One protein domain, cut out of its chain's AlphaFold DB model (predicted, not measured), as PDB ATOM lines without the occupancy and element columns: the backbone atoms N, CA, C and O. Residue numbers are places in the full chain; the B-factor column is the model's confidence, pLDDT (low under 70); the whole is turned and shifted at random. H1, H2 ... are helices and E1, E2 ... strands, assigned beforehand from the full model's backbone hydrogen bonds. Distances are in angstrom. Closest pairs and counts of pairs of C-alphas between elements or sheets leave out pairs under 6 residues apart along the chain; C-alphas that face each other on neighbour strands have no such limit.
ATOM      1  N   ARG A   2      19.409  -9.484  60.234       75.62
ATOM      2  CA  ARG A   2      20.166 -10.542  59.528       75.62
ATOM      3  C   ARG A   2      20.127 -11.900  60.252       75.62
ATOM      4  O   ARG A   2      20.021 -12.912  59.577       75.62
ATOM      5  N   SER A   3      20.152 -11.910  61.593       89.00
ATOM      6  CA  SER A   3      19.988 -13.132  62.402       89.00
ATOM      7  C   SER A   3      18.608 -13.765  62.204       89.00
ATOM      8  O   SER A   3      18.547 -14.840  61.631       89.00
ATOM      9  N   ALA A   4      17.530 -13.050  62.543       92.88
ATOM     10  CA  ALA A   4      16.152 -13.538  62.451       92.88
ATOM     11  C   ALA A   4      15.775 -14.035  61.050       92.88
ATOM     12  O   ALA A   4      15.107 -15.051  60.910       92.88
ATOM     13  N   PHE A   5      16.236 -13.350  60.000       95.25
ATOM     14  CA  PHE A   5      15.988 -13.792  58.631       95.25
ATOM     15  C   PHE A   5      16.706 -15.104  58.298       95.25
ATOM     16  O   PHE A   5      16.127 -15.985  57.671       95.25
ATOM     17  N   ARG A   6      17.962 -15.255  58.736       95.56
ATOM     18  CA  ARG A   6      18.700 -16.516  58.596       95.56
ATOM     19  C   ARG A   6      18.035 -17.629  59.407       95.56
ATOM     20  O   ARG A   6      17.866 -18.715  58.873       95.56
ATOM     21  N   SER A   7      17.627 -17.347  60.643       97.00
ATOM     22  CA  SER A   7      16.894 -18.287  61.495       97.00
ATOM     23  C   SER A   7      15.614 -18.767  60.804       97.00
ATOM     24  O   SER A   7      15.399 -19.966  60.692       97.00
ATOM     25  N   ALA A   8      14.830 -17.855  60.223       97.12
ATOM     26  CA  ALA A   8      13.630 -18.210  59.470       97.12
ATOM     27  C   ALA A   8      13.935 -19.078  58.233       97.12
ATOM     28  O   ALA A   8      13.221 -20.034  57.963       97.12
ATOM     29  N   LYS A   9      15.017 -18.803  57.492       96.00
ATOM     30  CA  LYS A   9      15.437 -19.676  56.380       96.00
ATOM     31  C   LYS A   9      15.840 -21.072  56.844       96.00
ATOM     32  O   LYS A   9      15.505 -22.042  56.175       96.00
ATOM     33  N   ASN A  10      16.540 -21.170  57.973       96.81
ATOM     34  CA  ASN A  10      16.897 -22.458  58.556       96.81
ATOM     35  C   ASN A  10      15.641 -23.238  58.956       96.81
ATOM     36  O   ASN A  10      15.563 -24.422  58.654       96.81
ATOM     37  N   VAL A  11      14.657 -22.568  59.565       96.94
ATOM     38  CA  VAL A  11      13.359 -23.174  59.897       96.94
ATOM     39  C   VAL A  11      12.685 -23.716  58.642       96.94
ATOM     40  O   VAL A  11      12.335 -24.887  58.623       96.94
ATOM     41  N   LEU A  12      12.573 -22.914  57.575       95.88
ATOM     42  CA  LEU A  12      11.965 -23.358  56.315       95.88
ATOM     43  C   LEU A  12      12.633 -24.635  55.782       95.88
ATOM     44  O   LEU A  12      11.955 -25.629  55.542       95.88
ATOM     45  N   LEU A  13      13.961 -24.612  55.637       95.00
ATOM     46  CA  LEU A  13      14.719 -25.730  55.074       95.00
ATOM     47  C   LEU A  13      14.615 -26.995  55.931       95.00
ATOM     48  O   LEU A  13      14.490 -28.088  55.387       95.00
ATOM     49  N   ASN A  14      14.661 -26.862  57.258       95.38
ATOM     50  CA  ASN A  14      14.540 -28.012  58.149       95.38
ATOM     51  C   ASN A  14      13.115 -28.563  58.184       95.38
ATOM     52  O   ASN A  14      12.964 -29.776  58.227       95.38
ATOM     53  N   THR A  15      12.082 -27.721  58.097       94.19
ATOM     54  CA  THR A  15      10.697 -28.191  57.960       94.19
ATOM     55  C   THR A  15      10.504 -28.970  56.660       94.19
ATOM     56  O   THR A  15       9.916 -30.050  56.674       94.19
ATOM     57  N   GLU A  16      11.031 -28.471  55.536       92.81
ATOM     58  CA  GLU A  16      10.954 -29.182  54.252       92.81
ATOM     59  C   GLU A  16      11.743 -30.495  54.283       92.81
ATOM     60  O   GLU A  16      11.223 -31.532  53.875       92.81
ATOM     61  N   LEU A  17      12.949 -30.500  54.858       91.69
ATOM     62  CA  LEU A  17      13.729 -31.723  55.051       91.69
ATOM     63  C   LEU A  17      12.988 -32.743  55.922       91.69
ATOM     64  O   LEU A  17      12.904 -33.918  55.560       91.69
ATOM     65  N   LEU A  18      12.437 -32.295  57.051       90.62
ATOM     66  CA  LEU A  18      11.711 -33.151  57.979       90.62
ATOM     67  C   LEU A  18      10.483 -33.764  57.314       90.62
ATOM     68  O   LEU A  18      10.200 -34.946  57.466       90.62
ATOM     69  N   SER A  19       9.789 -32.989  56.489       86.69
ATOM     70  CA  SER A  19       8.626 -33.489  55.773       86.69
ATOM     71  C   SER A  19       8.936 -34.620  54.793       86.69
ATOM     72  O   SER A  19       8.119 -35.524  54.627       86.69
ATOM     73  N   ILE A  20      10.125 -34.605  54.183       87.69
ATOM     74  CA  ILE A  20      10.592 -35.678  53.304       87.69
ATOM     75  C   ILE A  20      10.871 -36.930  54.138       87.69
ATOM     76  O   ILE A  20      10.557 -38.032  53.701       87.69
ATOM     77  N   GLN A  21      11.414 -36.776  55.350       83.69
ATOM     78  CA  GLN A  21      11.655 -37.894  56.269       83.69
ATOM     79  C   GLN A  21      10.344 -38.516  56.770       83.69
ATOM     80  O   GLN A  21      10.227 -39.737  56.841       83.69
ATOM     81  N   TYR A  22       9.347 -37.681  57.057       78.62
ATOM     82  CA  TYR A  22       8.017 -38.110  57.491       78.62
ATOM     83  C   TYR A  22       7.148 -38.604  56.324       78.62
ATOM     84  O   TYR A  22       6.123 -39.251  56.542       78.62
ATOM     85  N   SER A  23       7.539 -38.340  55.073       72.38
ATOM     86  CA  SER A  23       6.834 -38.819  53.883       72.38
ATOM     87  C   SER A  23       6.914 -40.347  53.787       72.38
ATOM     88  O   SER A  23       7.860 -40.908  53.238       72.38
ATOM     89  N   GLY A  24       5.882 -41.018  54.298       69.75
ATOM     90  CA  GLY A  24       5.777 -42.480  54.357       69.75
ATOM     91  C   GLY A  24       5.673 -43.036  55.779       69.75
ATOM     92  O   GLY A  24       5.394 -44.221  55.932       69.75
ATOM     93  N   LEU A  25       5.850 -42.191  56.799       67.81
ATOM     94  CA  LEU A  25       5.564 -42.514  58.195       67.81
ATOM     95  C   LEU A  25       4.106 -42.153  58.532       67.81
ATOM     96  O   LEU A  25       3.519 -41.249  57.934       67.81
ATOM     97  N   GLU A  26       3.509 -42.872  59.486       68.81
ATOM     98  CA  GLU A  26       2.165 -42.552  60.001       68.81
ATOM     99  C   GLU A  26       2.164 -41.316  60.917       68.81
ATOM    100  O   GLU A  26       1.099 -40.781  61.229       68.81
ATOM    101  N   GLU A  27       3.340 -40.840  61.331       68.94
ATOM    102  CA  GLU A  27       3.463 -39.710  62.246       68.94
ATOM    103  C   GLU A  27       3.089 -38.381  61.567       68.94
ATOM    104  O   GLU A  27       3.553 -38.074  60.461       68.94
ATOM    105  N   PRO A  28       2.231 -37.561  62.199       74.88
ATOM    106  CA  PRO A  28       1.819 -36.297  61.621       74.88
ATOM    107  C   PRO A  28       2.872 -35.216  61.885       74.88
ATOM    108  O   PRO A  28       3.170 -34.885  63.027       74.88
ATOM    109  N   LEU A  29       3.381 -34.590  60.821       82.00
ATOM    110  CA  LEU A  29       4.147 -33.338  60.917       82.00
ATOM    111  C   LEU A  29       3.255 -32.164  61.367       82.00
ATOM    112  O   LEU A  29       3.728 -31.216  61.990       82.00
ATOM    113  N   LEU A  30       1.960 -32.228  61.047       83.50
ATOM    114  CA  LEU A  30       0.985 -31.166  61.285       83.50
ATOM    115  C   LEU A  30       0.099 -31.472  62.484       83.50
ATOM    116  O   LEU A  30      -0.439 -32.571  62.606       83.50
ATOM    117  N   ASP A  31      -0.150 -30.442  63.280       88.44
ATOM    118  CA  ASP A  31      -1.179 -30.463  64.311       88.44
ATOM    119  C   ASP A  31      -1.861 -29.096  64.356       88.44
ATOM    120  O   ASP A  31      -1.365 -28.142  64.955       88.44
ATOM    121  N   SER A  32      -3.021 -28.997  63.702       84.94
ATOM    122  CA  SER A  32      -3.796 -27.754  63.640       84.94
ATOM    123  C   SER A  32      -4.411 -27.354  64.983       84.94
ATOM    124  O   SER A  32      -4.984 -26.273  65.082       84.94
ATOM    125  N   SER A  33      -4.358 -28.221  66.001       89.94
ATOM    126  CA  SER A  33      -4.788 -27.875  67.358       89.94
ATOM    127  C   SER A  33      -3.711 -27.116  68.139       89.94
ATOM    128  O   SER A  33      -4.024 -26.489  69.154       89.94
ATOM    129  N   ARG A  34      -2.458 -27.137  67.664       92.88
ATOM    130  CA  ARG A  34      -1.324 -26.452  68.288       92.88
ATOM    131  C   ARG A  34      -1.070 -25.105  67.631       92.88
ATOM    132  O   ARG A  34      -1.219 -24.937  66.425       92.88
ATOM    133  N   GLU A  35      -0.617 -24.155  68.441       91.62
ATOM    134  CA  GLU A  35      -0.306 -22.792  68.004       91.62
ATOM    135  C   GLU A  35       0.742 -22.763  66.884       91.62
ATOM    136  O   GLU A  35       0.581 -22.043  65.903       91.62
ATOM    137  N   SER A  36       1.770 -23.613  66.969       92.81
ATOM    138  CA  SER A  36       2.815 -23.696  65.947       92.81
ATOM    139  C   SER A  36       2.345 -24.309  64.623       92.81
ATOM    140  O   SER A  36       3.075 -24.232  63.637       92.81
ATOM    141  N   GLY A  37       1.159 -24.930  64.574       92.12
ATOM    142  CA  GLY A  37       0.655 -25.683  63.418       92.12
ATOM    143  C   GLY A  37       1.381 -27.010  63.159       92.12
ATOM    144  O   GLY A  37       1.049 -27.734  62.218       92.12
ATOM    145  N   MET A  38       2.366 -27.347  63.992       93.12
ATOM    146  CA  MET A  38       3.184 -28.554  63.909       93.12
ATOM    147  C   MET A  38       2.846 -29.498  65.062       93.12
ATOM    148  O   MET A  38       2.448 -29.043  66.138       93.12
ATOM    149  N   SER A  39       3.066 -30.801  64.885       92.69
ATOM    150  CA  SER A  39       3.117 -31.719  66.030       92.69
ATOM    151  C   SER A  39       4.259 -31.336  66.975       92.69
ATOM    152  O   SER A  39       5.159 -30.565  66.622       92.69
ATOM    153  N   LYS A  40       4.193 -31.816  68.220       93.44
ATOM    154  CA  LYS A  40       5.174 -31.452  69.247       93.44
ATOM    155  C   LYS A  40       6.567 -31.925  68.861       93.44
ATOM    156  O   LYS A  40       7.514 -31.148  68.923       93.44
ATOM    157  N   GLU A  41       6.649 -33.163  68.409       92.38
ATOM    158  CA  GLU A  41       7.865 -33.833  67.981       92.38
ATOM    159  C   GLU A  41       8.486 -33.093  66.789       92.38
ATOM    160  O   GLU A  41       9.648 -32.694  66.851       92.38
ATOM    161  N   ALA A  42       7.686 -32.777  65.762       92.62
ATOM    162  CA  ALA A  42       8.182 -32.063  64.588       92.62
ATOM    163  C   ALA A  42       8.670 -30.642  64.915       92.62
ATOM    164  O   ALA A  42       9.670 -30.178  64.364       92.62
ATOM    165  N   GLU A  43       7.988 -29.929  65.816       95.19
ATOM    166  CA  GLU A  43       8.433 -28.608  66.269       95.19
ATOM    167  C   GLU A  43       9.773 -28.683  67.020       95.19
ATOM    168  O   GLU A  43      10.665 -27.864  66.774       95.19
ATOM    169  N   GLU A  44       9.926 -29.655  67.923       94.88
ATOM    170  CA  GLU A  44      11.159 -29.876  68.686       94.88
ATOM    171  C   GLU A  44      12.335 -30.231  67.761       94.88
ATOM    172  O   GLU A  44      13.420 -29.656  67.891       94.88
ATOM    173  N   GLU A  45      12.113 -31.101  66.774       94.94
ATOM    174  CA  GLU A  45      13.120 -31.481  65.778       94.94
ATOM    175  C   GLU A  45      13.533 -30.299  64.897       94.94
ATOM    176  O   GLU A  45      14.728 -30.020  64.757       94.94
ATOM    177  N   VAL A  46      12.574 -29.531  64.365       95.25
ATOM    178  CA  VAL A  46      12.890 -28.350  63.548       95.25
ATOM    179  C   VAL A  46      13.663 -27.307  64.349       95.25
ATOM    180  O   VAL A  46      14.627 -26.743  63.819       95.25
ATOM    181  N   LYS A  47      13.303 -27.050  65.614       95.62
ATOM    182  CA  LYS A  47      14.054 -26.119  66.476       95.62
ATOM    183  C   LYS A  47      15.475 -26.608  66.728       95.62
ATOM    184  O   LYS A  47      16.417 -25.830  66.560       95.62
ATOM    185  N   SER A  48      15.623 -27.893  67.047       95.12
ATOM    186  CA  SER A  48      16.915 -28.544  67.272       95.12
ATOM    187  C   SER A  48      17.828 -28.434  66.045       95.12
ATOM    188  O   SER A  48      18.942 -27.917  66.143       95.12
ATOM    189  N   TYR A  49      17.341 -28.813  64.859       94.19
ATOM    190  CA  TYR A  49      18.136 -28.785  63.625       94.19
ATOM    191  C   TYR A  49      18.415 -27.368  63.116       94.19
ATOM    192  O   TYR A  49      19.464 -27.102  62.524       94.19
ATOM    193  N   SER A  50      17.495 -26.433  63.353       93.12
ATOM    194  CA  SER A  50      17.657 -25.040  62.927       93.12
ATOM    195  C   SER A  50      18.545 -24.225  63.870       93.12
ATOM    196  O   SER A  50      19.063 -23.183  63.450       93.12
ATOM    197  N   GLY A  51      18.715 -24.676  65.121       93.38
ATOM    198  CA  GLY A  51      19.426 -23.959  66.179       93.38
ATOM    199  C   GLY A  51      18.732 -22.653  66.563       93.38
ATOM    200  O   GLY A  51      19.393 -21.616  66.669       93.38
ATOM    201  N   VAL A  52      17.398 -22.674  66.672       93.62
ATOM    202  CA  VAL A  52      16.576 -21.476  66.895       93.62
ATOM    203  C   VAL A  52      15.747 -21.575  68.172       93.62
ATOM    204  O   VAL A  52      15.173 -22.613  68.470       93.62
ATOM    205  N   GLU A  53      15.608 -20.440  68.858       91.56
ATOM    206  CA  GLU A  53      14.782 -20.294  70.074       91.56
ATOM    207  C   GLU A  53      13.477 -19.517  69.817       91.56
ATOM    208  O   GLU A  53      12.682 -19.278  70.721       91.56
ATOM    209  N   GLY A  54      13.280 -19.050  68.582       94.06
ATOM    210  CA  GLY A  54      12.120 -18.246  68.198       94.06
ATOM    211  C   GLY A  54      10.840 -19.067  68.038       94.06
ATOM    212  O   GLY A  54      10.863 -20.295  67.938       94.06
ATOM    213  N   GLU A  55       9.717 -18.363  67.970       96.44
ATOM    214  CA  GLU A  55       8.399 -18.964  67.766       96.44
ATOM    215  C   GLU A  55       8.194 -19.265  66.277       96.44
ATOM    216  O   GLU A  55       8.419 -18.404  65.421       96.44
ATOM    217  N   ILE A  56       7.765 -20.489  65.972       96.88
ATOM    218  CA  ILE A  56       7.486 -20.971  64.616       96.88
ATOM    219  C   ILE A  56       5.976 -21.135  64.490       96.88
ATOM    220  O   ILE A  56       5.367 -21.761  65.350       96.88
ATOM    221  N   HIS A  57       5.395 -20.619  63.409       96.62
ATOM    222  CA  HIS A  57       4.009 -20.901  63.047       96.62
ATOM    223  C   HIS A  57       3.960 -21.379  61.598       96.62
ATOM    224  O   HIS A  57       4.156 -20.588  60.669       96.62
ATOM    225  N   LEU A  58       3.710 -22.670  61.402       95.31
ATOM    226  CA  LEU A  58       3.466 -23.279  60.104       95.31
ATOM    227  C   LEU A  58       1.988 -23.093  59.745       95.31
ATOM    228  O   LEU A  58       1.107 -23.653  60.388       95.31
ATOM    229  N   ILE A  59       1.716 -22.277  58.725       93.75
ATOM    230  CA  ILE A  59       0.344 -21.884  58.367       93.75
ATOM    231  C   ILE A  59      -0.220 -22.799  57.280       93.75
ATOM    232  O   ILE A  59      -1.376 -23.207  57.348       93.75
ATOM    233  N   SER A  60       0.570 -23.080  56.242       90.81
ATOM    234  CA  SER A  60       0.111 -23.842  55.081       90.81
ATOM    235  C   SER A  60       1.244 -24.634  54.446       90.81
ATOM    236  O   SER A  60       2.410 -24.227  54.474       90.81
ATOM    237  N   TRP A  61       0.883 -25.772  53.860       88.62
ATOM    238  CA  TRP A  61       1.799 -26.820  53.438       88.62
ATOM    239  C   TRP A  61       1.222 -27.649  52.284       88.62
ATOM    240  O   TRP A  61       0.049 -28.023  52.310       88.62
ATOM    241  N   ASP A  62       2.059 -27.992  51.307       88.56
ATOM    242  CA  ASP A  62       1.749 -28.949  50.247       88.56
ATOM    243  C   ASP A  62       2.378 -30.309  50.579       88.56
ATOM    244  O   ASP A  62       3.575 -30.539  50.387       88.56
ATOM    245  N   LYS A  63       1.544 -31.236  51.069       82.62
ATOM    246  CA  LYS A  63       1.972 -32.594  51.438       82.62
ATOM    247  C   LYS A  63       2.444 -33.412  50.244       82.62
ATOM    248  O   LYS A  63       3.357 -34.211  50.403       82.62
ATOM    249  N   ALA A  64       1.854 -33.220  49.067       85.06
ATOM    250  CA  ALA A  64       2.230 -33.988  47.887       85.06
ATOM    251  C   ALA A  64       3.618 -33.582  47.377       85.06
ATOM    252  O   ALA A  64       4.376 -34.430  46.912       85.06
ATOM    253  N   LYS A  65       3.957 -32.293  47.490       86.69
ATOM    254  CA  LYS A  65       5.253 -31.750  47.052       86.69
ATOM    255  C   LYS A  65       6.302 -31.656  48.151       86.69
ATOM    256  O   LYS A  65       7.420 -31.245  47.871       86.69
ATOM    257  N   CYS A  66       5.942 -32.017  49.376       87.94
ATOM    258  CA  CYS A  66       6.773 -31.825  50.550       87.94
ATOM    259  C   CYS A  66       7.291 -30.373  50.690       87.94
ATOM    260  O   CYS A  66       8.488 -30.151  50.868       87.94
ATOM    261  N   ARG A  67       6.395 -29.378  50.567       89.50
ATOM    262  CA  ARG A  67       6.767 -27.953  50.476       89.50
ATOM    263  C   ARG A  67       5.977 -27.052  51.427       89.50
ATOM    264  O   ARG A  67       4.748 -27.141  51.484       89.50
ATOM    265  N   VAL A  68       6.651 -26.113  52.106       92.81
ATOM    266  CA  VAL A  68       5.958 -25.080  52.902       92.81
ATOM    267  C   VAL A  68       5.332 -24.070  51.949       92.81
ATOM    268  O   VAL A  68       6.023 -23.502  51.105       92.81
ATOM    269  N   LEU A  69       4.036 -23.799  52.117       94.38
ATOM    270  CA  LEU A  69       3.343 -22.758  51.356       94.38
ATOM    271  C   LEU A  69       3.364 -21.417  52.084       94.38
ATOM    272  O   LEU A  69       3.547 -20.380  51.455       94.38
ATOM    273  N   SER A  70       3.217 -21.420  53.410       95.94
ATOM    274  CA  SER A  70       3.360 -20.200  54.202       95.94
ATOM    275  C   SER A  70       3.722 -20.492  55.650       95.94
ATOM    276  O   SER A  70       3.183 -21.422  56.257       95.94
ATOM    277  N   MET A  71       4.584 -19.659  56.226       96.81
ATOM    278  CA  MET A  71       4.944 -19.727  57.642       96.81
ATOM    279  C   MET A  71       5.319 -18.356  58.197       96.81
ATOM    280  O   MET A  71       5.715 -17.453  57.454       96.81
ATOM    281  N   THR A  72       5.274 -18.231  59.521       97.62
ATOM    282  CA  THR A  72       5.931 -17.130  60.224       97.62
ATOM    283  C   THR A  72       6.980 -17.624  61.203       97.62
ATOM    284  O   THR A  72       6.896 -18.724  61.749       97.62
ATOM    285  N   TYR A  73       7.971 -16.772  61.430       97.62
ATOM    286  CA  TYR A  73       8.981 -16.947  62.453       97.62
ATOM    287  C   TYR A  73       9.159 -15.641  63.227       97.62
ATOM    288  O   TYR A  73       9.400 -14.583  62.632       97.62
ATOM    289  N   GLN A  74       9.048 -15.712  64.551       96.19
ATOM    290  CA  GLN A  74       9.190 -14.565  65.438       96.19
ATOM    291  C   GLN A  74      10.419 -14.725  66.339       96.19
ATOM    292  O   GLN A  74      10.520 -15.656  67.132       96.19
ATOM    293  N   GLU A  75      11.353 -13.777  66.238       94.75
ATOM    294  CA  GLU A  75      12.558 -13.716  67.076       94.75
ATOM    295  C   GLU A  75      12.740 -12.291  67.609       94.75
ATOM    296  O   GLU A  75      13.064 -11.339  66.880       94.75
ATOM    297  N   GLY A  76      12.502 -12.130  68.913       92.25
ATOM    298  CA  GLY A  76      12.522 -10.838  69.587       92.25
ATOM    299  C   GLY A  76      11.571  -9.833  68.927       92.25
ATOM    300  O   GLY A  76      10.358 -10.014  68.884       92.25
ATOM    301  N   LYS A  77      12.126  -8.740  68.391       93.38
ATOM    302  CA  LYS A  77      11.348  -7.669  67.737       93.38
ATOM    303  C   LYS A  77      11.082  -7.898  66.250       93.38
ATOM    304  O   LYS A  77      10.583  -6.984  65.598       93.38
ATOM    305  N   TYR A  78      11.494  -9.028  65.685       95.25
ATOM    306  CA  TYR A  78      11.357  -9.289  64.256       95.25
ATOM    307  C   TYR A  78      10.317 -10.372  64.015       95.25
ATOM    308  O   TYR A  78      10.370 -11.425  64.641       95.25
ATOM    309  N   LEU A  79       9.411 -10.095  63.083       96.44
ATOM    310  CA  LEU A  79       8.503 -11.073  62.506       96.44
ATOM    311  C   LEU A  79       8.932 -11.279  61.057       96.44
ATOM    312  O   LEU A  79       9.046 -10.314  60.299       96.44
ATOM    313  N   VAL A  80       9.198 -12.524  60.694       97.69
ATOM    314  CA  VAL A  80       9.558 -12.930  59.340       97.69
ATOM    315  C   VAL A  80       8.425 -13.785  58.801       97.69
ATOM    316  O   VAL A  80       8.028 -14.747  59.449       97.69
ATOM    317  N   ILE A  81       7.912 -13.429  57.632       97.94
ATOM    318  CA  ILE A  81       6.843 -14.144  56.939       97.94
ATOM    319  C   ILE A  81       7.415 -14.683  55.636       97.94
ATOM    320  O   ILE A  81       8.106 -13.956  54.916       97.94
ATOM    321  N   TYR A  82       7.129 -15.948  55.362       97.56
ATOM    322  CA  TYR A  82       7.424 -16.602  54.098       97.56
ATOM    323  C   TYR A  82       6.124 -17.013  53.420       97.56
ATOM    324  O   TYR A  82       5.251 -17.590  54.069       97.56
ATOM    325  N   GLU A  83       6.037 -16.742  52.122       97.44
ATOM    326  CA  GLU A  83       4.941 -17.159  51.251       97.44
ATOM    327  C   GLU A  83       5.538 -17.732  49.965       97.44
ATOM    328  O   GLU A  83       6.294 -17.056  49.261       97.44
ATOM    329  N   ALA A  84       5.226 -18.990  49.681       94.81
ATOM    330  CA  ALA A  84       5.627 -19.674  48.466       94.81
ATOM    331  C   ALA A  84       4.977 -19.034  47.234       94.81
ATOM    332  O   ALA A  84       3.821 -18.616  47.271       94.81
ATOM    333  N   ASP A  85       5.710 -19.016  46.126       89.06
ATOM    334  CA  ASP A  85       5.161 -18.716  44.806       89.06
ATOM    335  C   ASP A  85       5.026 -19.986  43.946       89.06
ATOM    336  O   ASP A  85       5.507 -21.073  44.289       89.06
ATOM    337  N   ASP A  86       4.396 -19.847  42.782       80.00
ATOM    338  CA  ASP A  86       4.175 -20.953  41.843       80.00
ATOM    339  C   ASP A  86       5.468 -21.495  41.190       80.00
ATOM    340  O   ASP A  86       5.406 -22.460  40.431       80.00
ATOM    341  N   LYS A  87       6.644 -20.896  41.445       73.81
ATOM    342  CA  LYS A  87       7.917 -21.171  40.747       73.81
ATOM    343  C   LYS A  87       8.990 -21.806  41.635       73.81
ATOM    344  O   LYS A  87      10.180 -21.618  41.391       73.81
ATOM    345  N   ASP A  88       8.579 -22.544  42.661       68.69
ATOM    346  CA  ASP A  88       9.488 -23.158  43.643       68.69
ATOM    347  C   ASP A  88      10.413 -22.154  44.356       68.69
ATOM    348  O   ASP A  88      11.421 -22.522  44.956       68.69
ATOM    349  N   SER A  89      10.027 -20.876  44.353       81.06
ATOM    350  CA  SER A  89      10.610 -19.824  45.172       81.06
ATOM    351  C   SER A  89       9.565 -19.264  46.141       81.06
ATOM    352  O   SER A  89       8.517 -19.867  46.393       81.06
ATOM    353  N   GLY A  90       9.865 -18.136  46.774       90.56
ATOM    354  CA  GLY A  90       8.897 -17.476  47.629       90.56
ATOM    355  C   GLY A  90       9.345 -16.095  48.059       90.56
ATOM    356  O   GLY A  90      10.522 -15.721  47.971       90.56
ATOM    357  N   THR A  91       8.372 -15.333  48.529       95.69
ATOM    358  CA  THR A  91       8.561 -13.972  49.011       95.69
ATOM    359  C   THR A  91       8.823 -13.991  50.508       95.69
ATOM    360  O   THR A  91       8.216 -14.747  51.263       95.69
ATOM    361  N   TRP A  92       9.746 -13.132  50.939       96.56
ATOM    362  CA  TRP A  92      10.080 -12.947  52.343       96.56
ATOM    363  C   TRP A  92       9.753 -11.525  52.777       96.56
ATOM    364  O   TRP A  92      10.374 -10.570  52.308       96.56
ATOM    365  N   THR A  93       8.832 -11.395  53.725       97.44
ATOM    366  CA  THR A  93       8.460 -10.107  54.315       97.44
ATOM    367  C   THR A  93       8.976 -10.040  55.744       97.44
ATOM    368  O   THR A  93       8.772 -10.957  56.535       97.44
ATOM    369  N   ILE A  94       9.672  -8.955  56.093       96.31
ATOM    370  CA  ILE A  94      10.270  -8.782  57.420       96.31
ATOM    371  C   ILE A  94       9.700  -7.528  58.066       96.31
ATOM    372  O   ILE A  94       9.985  -6.409  57.639       96.31
ATOM    373  N   TYR A  95       8.969  -7.717  59.157       95.19
ATOM    374  CA  TYR A  95       8.521  -6.634  60.017       95.19
ATOM    375  C   TYR A  95       9.444  -6.492  61.224       95.19
ATOM    376  O   TYR A  95       9.978  -7.462  61.767       95.19
ATOM    377  N   ARG A  96       9.617  -5.251  61.678       93.50
ATOM    378  CA  ARG A  96      10.276  -4.934  62.944       93.50
ATOM    379  C   ARG A  96       9.270  -4.233  63.844       93.50
ATOM    380  O   ARG A  96       8.836  -3.131  63.522       93.50
ATOM    381  N   LYS A  97       8.969  -4.824  64.997       88.56
ATOM    382  CA  LYS A  97       8.210  -4.170  66.064       88.56
ATOM    383  C   LYS A  97       8.991  -2.934  66.528       88.56
ATOM    384  O   LYS A  97      10.155  -3.028  66.936       88.56
TER     385      LYS A  97
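AT A GLANCE: This is residues 2 to 97 of the 104 residues of an uncharacterized protein of Blautia producta (UniProt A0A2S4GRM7). A long helix, H1, packs slantwise over one face of a four-stranded antiparallel sheet, and a shorter helix, H2, packs on H1 and only grazes the sheet. The sheet is a meander, each strand the antiparallel neighbour of the one before, in the order E1, E2, E3, E4; with H1 it makes two layers, helix on one face of a sheet. The printed part has 96 residues, with two named helices followed by four named strands, and its class is mixed, helices and strands. It is compact, with a radius of gyration of the C-alphas of 12.5 A, and rounded, spanning 39 by 29 by 23 A.

HOW THE PARTS SIT: Start with H1, residues 2 to 22, and go on to H2, residues 40 to 50: they touch, closest at the C-alphas of Asn 10 and Ser 50, 5.1 A apart. They run opposite ways at a steep tilt of 52 degrees. Every O i to N i+4 pair of H1 and H2 is within hydrogen-bond range. Next look at E1, residues 55 to 62, and E2, residues 67 to 75, an antiparallel hairpin with N 57 and O 72 2.9 A apart. E1 bends by 53 degrees at residue 59, and E2 by 68 degrees at residue 70. E2 makes a second hairpin with E3, residues 78 to 84, where N 73 and O 80 are 2.8 A apart. E3 makes a third with E4, residues 90 to 96, where N 81 and O 93 are 2.8 A apart. E1 and E4 are the edge strands and are apart. H1 is on this sheet at a height of 8.7 A, over E1, E2 and E3. On the local plane it stands at 39 degrees to E2, slantwise to the strands; the closest C-alphas of H1 and E2 are those of Ala 8 and Tyr 73, 5.7 A apart. H2 only grazes the sheet, with its residues 43 to 47.

IN THESE COORDINATES: Find C-alpha 2 at (20.166, -10.542, 59.528); from there H1 runs 30.2 A to C-alpha 22 at (8.017, -38.110, 57.491). H2 measures 15.4 A, E1 21.2 A, E2 22.6 A and E3 19.7 A. E4 covers 19.8 A and ends at C-alpha 96, (10.276, -4.934, 62.944).

THE WHOLE: The C-alphas farthest apart are those of Gly 24 and Lys 97, 40.1 A. The sheet is twisted, with C-alphas up to 4.5 A off its best plane. The printed part has no cut; the link from H1 to H2, residues 23 to 39, is long, and the other links are tight. Mean pLDDT of the printed part is 90.6; look for values under 70 at residues 24 to 27 and at residue 88.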